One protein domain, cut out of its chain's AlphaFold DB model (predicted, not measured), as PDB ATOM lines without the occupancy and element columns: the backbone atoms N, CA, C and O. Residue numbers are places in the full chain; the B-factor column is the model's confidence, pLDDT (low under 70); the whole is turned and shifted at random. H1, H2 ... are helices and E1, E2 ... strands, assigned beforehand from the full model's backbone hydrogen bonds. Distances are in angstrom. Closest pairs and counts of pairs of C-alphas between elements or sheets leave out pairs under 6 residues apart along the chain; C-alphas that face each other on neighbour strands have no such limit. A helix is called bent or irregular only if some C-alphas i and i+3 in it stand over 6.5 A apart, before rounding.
ATOM      1  N   GLU A  14      27.953 -18.120  38.759       96.81
ATOM      2  CA  GLU A  14      27.059 -17.126  38.172       96.81
ATOM      3  C   GLU A  14      26.018 -16.618  39.180       96.81
ATOM      4  O   GLU A  14      25.797 -15.411  39.291       96.81
ATOM      5  N   GLU A  15      25.401 -17.525  39.946       97.25
ATOM      6  CA  GLU A  15      24.377 -17.185  40.938       97.25
ATOM      7  C   GLU A  15      24.959 -16.314  42.053       97.25
ATOM      8  O   GLU A  15      24.375 -15.288  42.416       97.25
ATOM      9  N   MET A  16      26.150 -16.674  42.537       97.81
ATOM     10  CA  MET A  16      26.867 -15.912  43.557       97.81
ATOM     11  C   MET A  16      27.244 -14.510  43.057       97.81
ATOM     12  O   MET A  16      26.966 -13.512  43.727       97.81
ATOM     13  N   VAL A  17      27.834 -14.399  41.862       98.25
ATOM     14  CA  VAL A  17      28.237 -13.098  41.299       98.25
ATOM     15  C   VAL A  17      27.023 -12.206  41.025       98.25
ATOM     16  O   VAL A  17      27.057 -11.011  41.326       98.25
ATOM     17  N   LYS A  18      25.919 -12.775  40.531       98.38
ATOM     18  CA  LYS A  18      24.665 -12.044  40.318       98.38
ATOM     19  C   LYS A  18      24.066 -11.534  41.630       98.38
ATOM     20  O   LYS A  18      23.587 -10.401  41.691       98.38
ATOM     21  N   ALA A  19      24.115 -12.335  42.696       98.19
ATOM     22  CA  ALA A  19      23.658 -11.915  44.018       98.19
ATOM     23  C   ALA A  19      24.524 -10.779  44.594       98.19
ATOM     24  O   ALA A  19      23.988  -9.822  45.159       98.19
ATOM     25  N   ILE A  20      25.845 -10.840  44.392       98.50
ATOM     26  CA  ILE A  20      26.781  -9.772  44.771       98.50
ATOM     27  C   ILE A  20      26.467  -8.471  44.021       98.50
ATOM     28  O   ILE A  20      26.389  -7.422  44.661       98.50
ATOM     29  N   GLN A  21      26.240  -8.529  42.702       98.62
ATOM     30  CA  GLN A  21      25.842  -7.361  41.904       98.62
ATOM     31  C   GLN A  21      24.556  -6.736  42.447       98.62
ATOM     32  O   GLN A  21      24.524  -5.542  42.722       98.62
ATOM     33  N   LYS A  22      23.527  -7.553  42.697       98.38
ATOM     34  CA  LYS A  22      22.253  -7.075  43.244       98.38
ATOM     35  C   LYS A  22      22.432  -6.374  44.593       98.38
ATOM     36  O   LYS A  22      21.844  -5.321  44.817       98.38
ATOM     37  N   ALA A  23      23.235  -6.941  45.494       98.00
ATOM     38  CA  ALA A  23      23.516  -6.318  46.786       98.00
ATOM     39  C   ALA A  23      24.249  -4.975  46.626       98.00
ATOM     40  O   ALA A  23      23.896  -4.001  47.294       98.00
ATOM     41  N   TYR A  24      25.224  -4.909  45.718       97.62
ATOM     42  CA  TYR A  24      25.936  -3.674  45.400       97.62
ATOM     43  C   TYR A  24      25.004  -2.599  44.816       97.62
ATOM     44  O   TYR A  24      25.039  -1.458  45.272       97.62
ATOM     45  N   ASP A  25      24.114  -2.964  43.890       97.81
ATOM     46  CA  ASP A  25      23.136  -2.045  43.286       97.81
ATOM     47  C   ASP A  25      22.141  -1.484  44.314       97.81
ATOM     48  O   ASP A  25      21.660  -0.361  44.181       97.81
ATOM     49  N   MET A  26      21.868  -2.239  45.382       97.31
ATOM     50  CA  MET A  26      21.072  -1.791  46.531       97.31
ATOM     51  C   MET A  26      21.861  -0.894  47.507       97.31
ATOM     52  O   MET A  26      21.335  -0.512  48.553       97.31
ATOM     53  N   GLY A  27      23.121  -0.570  47.205       96.75
ATOM     54  CA  GLY A  27      23.999   0.248  48.044       96.75
ATOM     55  C   GLY A  27      24.595  -0.493  49.245       96.75
ATOM     56  O   GLY A  27      25.092   0.147  50.175       96.75
ATOM     57  N   ALA A  28      24.541  -1.829  49.269       96.12
ATOM     58  CA  ALA A  28      25.089  -2.618  50.366       96.12
ATOM     59  C   ALA A  28      26.568  -2.963  50.145       96.12
ATOM     60  O   ALA A  28      27.002  -3.313  49.047       96.12
ATOM     61  N   LEU A  29      27.345  -2.947  51.232       90.94
ATOM     62  CA  LEU A  29      28.695  -3.509  51.226       90.94
ATOM     63  C   LEU A  29      28.606  -5.031  51.265       90.94
ATOM     64  O   LEU A  29      27.923  -5.593  52.116       90.94
ATOM     65  N   THR A  30      29.315  -5.717  50.377       96.88
ATOM     66  CA  THR A  30      29.340  -7.184  50.377       96.88
ATOM     67  C   THR A  30      30.583  -7.698  51.094       96.88
ATOM     68  O   THR A  30      31.670  -7.148  50.919       96.88
ATOM     69  N   HIS A  31      30.462  -8.780  51.855       96.88
ATOM     70  CA  HIS A  31      31.567  -9.549  52.437       96.88
ATOM     71  C   HIS A  31      31.482 -10.991  51.947       96.88
ATOM     72  O   HIS A  31      30.391 -11.470  51.651       96.88
ATOM     73  N   LEU A  32      32.625 -11.665  51.826       97.56
ATOM     74  CA  LEU A  32      32.699 -12.987  51.210       97.56
ATOM     75  C   LEU A  32      33.531 -13.939  52.062       97.56
ATOM     76  O   LEU A  32      34.712 -13.684  52.303       97.56
ATOM     77  N   PHE A  33      32.931 -15.057  52.445       97.81
ATOM     78  CA  PHE A  33      33.561 -16.140  53.189       97.81
ATOM     79  C   PHE A  33      33.602 -17.406  52.336       97.81
ATOM     80  O   PHE A  33      32.769 -17.596  51.451       97.81
ATOM     81  N   SER A  34      34.586 -18.263  52.589       97.00
ATOM     82  CA  SER A  34      34.558 -19.641  52.099       97.00
ATOM     83  C   SER A  34      33.801 -20.482  53.114       97.00
ATOM     84  O   SER A  34      34.031 -20.329  54.314       97.00
ATOM     85  N   PHE A  35      32.942 -21.379  52.647       97.81
ATOM     86  CA  PHE A  35      32.388 -22.415  53.501       97.81
ATOM     87  C   PHE A  35      33.523 -23.273  54.070       97.81
ATOM     88  O   PHE A  35      34.496 -23.582  53.372       97.81
ATOM     89  N   PHE A  36      33.387 -23.631  55.343       96.38
ATOM     90  CA  PHE A  36      34.298 -24.494  56.074       96.38
ATOM     91  C   PHE A  36      33.448 -25.494  56.874       96.38
ATOM     92  O   PHE A  36      32.680 -25.055  57.730       96.38
ATOM     93  N   ILE A  64      33.179  -5.599  41.067       98.38
ATOM     94  CA  ILE A  64      31.840  -5.031  41.290       98.38
ATOM     95  C   ILE A  64      31.881  -3.949  42.375       98.38
ATOM     96  O   ILE A  64      31.510  -2.808  42.121       98.38
ATOM     97  N   ASN A  65      32.410  -4.261  43.563       97.12
ATOM     98  CA  ASN A  65      32.426  -3.330  44.697       97.12
ATOM     99  C   ASN A  65      33.281  -2.077  44.454       97.12
ATOM    100  O   ASN A  65      33.147  -1.091  45.179       97.12
ATOM    101  N   LYS A  66      34.210  -2.126  43.495       97.44
ATOM    102  CA  LYS A  66      35.020  -0.977  43.076       97.44
ATOM    103  C   LYS A  66      34.429  -0.224  41.884       97.44
ATOM    104  O   LYS A  66      35.040   0.742  41.442       97.44
ATOM    105  N   GLY A  67      33.284  -0.656  41.356       96.31
ATOM    106  CA  GLY A  67      32.674  -0.077  40.161       96.31
ATOM    107  C   GLY A  67      33.518  -0.248  38.893       96.31
ATOM    108  O   GLY A  67      33.324   0.493  37.935       96.31
ATOM    109  N   ILE A  68      34.464  -1.194  38.881       98.50
ATOM    110  CA  ILE A  68      35.382  -1.441  37.757       98.50
ATOM    111  C   ILE A  68      34.692  -2.272  36.672       98.50
ATOM    112  O   ILE A  68      34.948  -2.090  35.485       98.50
ATOM    113  N   SER A  69      33.825  -3.201  37.072       98.31
ATOM    114  CA  SER A  69      33.045  -4.027  36.154       98.31
ATOM    115  C   SER A  69      31.689  -4.369  36.763       98.31
ATOM    116  O   SER A  69      31.441  -4.095  37.936       98.31
ATOM    117  N   LYS A  70      30.817  -4.973  35.958       98.38
ATOM    118  CA  LYS A  70      29.496  -5.448  36.364       98.38
ATOM    119  C   LYS A  70      29.309  -6.905  35.968       98.38
ATOM    120  O   LYS A  70      30.038  -7.401  35.105       98.38
ATOM    121  N   TYR A  71      28.331  -7.568  36.579       97.62
ATOM    122  CA  TYR A  71      27.945  -8.942  36.240       97.62
ATOM    123  C   TYR A  71      27.746  -9.144  34.727       97.62
ATOM    124  O   TYR A  71      28.238 -10.129  34.183       97.62
ATOM    125  N   GLU A  72      27.133  -8.187  34.022       97.69
ATOM    126  CA  GLU A  72      26.841  -8.288  32.581       97.69
ATOM    127  C   GLU A  72      28.104  -8.354  31.701       97.69
ATOM    128  O   GLU A  72      28.039  -8.798  30.557       97.69
ATOM    129  N   ASN A  73      29.258  -7.930  32.226       97.94
ATOM    130  CA  ASN A  73      30.546  -7.973  31.527       97.94
ATOM    131  C   ASN A  73      31.342  -9.257  31.820       97.94
ATOM    132  O   ASN A  73      32.478  -9.396  31.358       97.94
ATOM    133  N   MET A  74      30.798 -10.175  32.618       96.81
ATOM    134  CA  MET A  74      31.440 -11.438  32.975       96.81
ATOM    135  C   MET A  74      30.872 -12.581  32.134       96.81
ATOM    136  O   MET A  74      29.727 -12.544  31.690       96.81
ATOM    137  N   ARG A  75      31.690 -13.606  31.887       95.00
ATOM    138  CA  ARG A  75      31.281 -14.811  31.158       95.00
ATOM    139  C   ARG A  75      31.419 -16.017  32.066       95.00
ATOM    140  O   ARG A  75      32.439 -16.166  32.734       95.00
ATOM    141  N   PHE A  76      30.412 -16.875  32.027       90.69
ATOM    142  CA  PHE A  76      30.341 -18.110  32.793       90.69
ATOM    143  C   PHE A  76      30.228 -19.267  31.802       90.69
ATOM    144  O   PHE A  76      29.534 -19.154  30.792       90.69
ATOM    145  N   ASP A  77      30.964 -20.348  32.045       84.06
ATOM    146  CA  ASP A  77      30.895 -21.540  31.202       84.06
ATOM    147  C   ASP A  77      29.626 -22.332  31.556       84.06
ATOM    148  O   ASP A  77      29.361 -22.601  32.729       84.06
ATOM    149  N   GLU A  78      28.856 -22.749  30.548       65.88
ATOM    150  CA  GLU A  78      27.664 -23.587  30.731       65.88
ATOM    151  C   GLU A  78      27.986 -24.907  31.453       65.88
ATOM    152  O   GLU A  78      27.131 -25.473  32.141       65.88
ATOM    153  N   LYS A  79      29.239 -25.380  31.366       56.81
ATOM    154  CA  LYS A  79      29.702 -26.587  32.065       56.81
ATOM    155  C   LYS A  79      29.815 -26.439  33.583       56.81
ATOM    156  O   LYS A  79      29.901 -27.462  34.262       56.81
ATOM    157  N   GLU A  80      29.790 -25.230  34.144       53.69
ATOM    158  CA  GLU A  80      29.827 -25.045  35.605       53.69
ATOM    159  C   GLU A  80      28.475 -25.264  36.299       53.69
ATOM    160  O   GLU A  80      28.429 -25.322  37.524       53.69
ATOM    161  N   LYS A  81      27.394 -25.542  35.554       45.50
ATOM    162  CA  LYS A  81      26.136 -26.034  36.146       45.50
ATOM    163  C   LYS A  81      26.210 -27.476  36.669       45.50
ATOM    164  O   LYS A  81      25.264 -27.928  37.300       45.50
TER     165      LYS A  81
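What this domain is: This is residues 14 to 36 and 64 to 81 of the 88 residues of an uncharacterized protein of Candidatus Bathyarchaeota archaeon (UniProt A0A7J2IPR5). The shape is a loose, flat arrangement in which helix H1 is followed by a turn and then by strand E1, which folds back past the helix, moving away from it as it goes. After a cut, a winding stretch without a named element, residues 64 to 77, runs from near the turn end of H1 toward and past its first end, and the four-residue helix H2 closes the printed part there. The printed part has 41 residues with two named helices and one named strand, in the order H1, E1, H2, and its class is mixed, helices and strands. E1 pairs with no named strand. The whole is loose, with a radius of gyration of the C-alphas of 11.4 A, and its C-alphas span 32 by 30 by 15 A along the three main axes.

Where its parts are: H1 is residues 14 to 25, Glu 14 to Asp 25, and is 16.4 A long from first to last C-alpha. It begins at C-alpha 14, at (27.059, -17.126, 38.172), and ends at C-alpha 25, at (23.136, -2.045, 43.286). Residues 26 to 28 follow, and then E1, residues 29 to 34, Leu 29 to Ser 34, is 17.2 A long. Along H1 the y value goes from -17.126 at C-alpha 14 to -2.045 at C-alpha 25, and along E1 it goes back from -3.509 at C-alpha 29 to -19.641 at C-alpha 34. Residues 35 and 36 come before the cut. After it, residues 64 to 77 hold no named element; within them residues 64 to 65 and 71 to 73 are helix in runs too short to bear a name. H2 is residues 78 to 81, Glu 78 to Lys 81, and ends at C-alpha 81, at (26.136, -26.034, 36.146).

How they stand to each other: H1 is the longest helix by residues, with 12, and its link to E1 is tight, with 3 residues between them. H1 and E1 have 4 pairs of C-alphas within 8 A. The closest C-alphas of the two are those of Ile 20 and Thr 30, 6.7 A apart. From centre to centre H1 and E1 are 11.2 A apart. H1 and H2 are apart, with no C-alpha of the one within 8 A of the other. E1 and H2 are apart too, with no C-alpha of the one within 8 A of the other. In H1 every pair of O of residue i and N of residue i+4 is within hydrogen-bond range. H2, with 4 residues, is too short for such a pair, and its 1 pair of O of residue i and N of residue i+3 is within range. H2 is neither bent nor irregular, but only just: C-alphas 78 and 81 are 6.1 A apart.

The domain as a whole: The two C-alphas farthest apart are those of Gly 27 and Lys 79, at 31.7 A. The first and last printed C-alphas, those of Glu 14 and Lys 81, are 9.2 A apart. Residues 37 to 63 of the chain are not printed, and across this cut C-alphas 36 and 64 are 24.6 A apart. The link from E1 to H2 is the link across the cut, with 43 residues between them in the chain, 27 of them not printed. The C-alphas of residues 64 to 77 lie 6 to 15 A from the mean of all C-alphas. The mean pLDDT of the printed part is 92.8, with 98 for H1, 96 for E1 and 55 for H2. The printed residues under 70 are residues 78 to 81, which belong to H2.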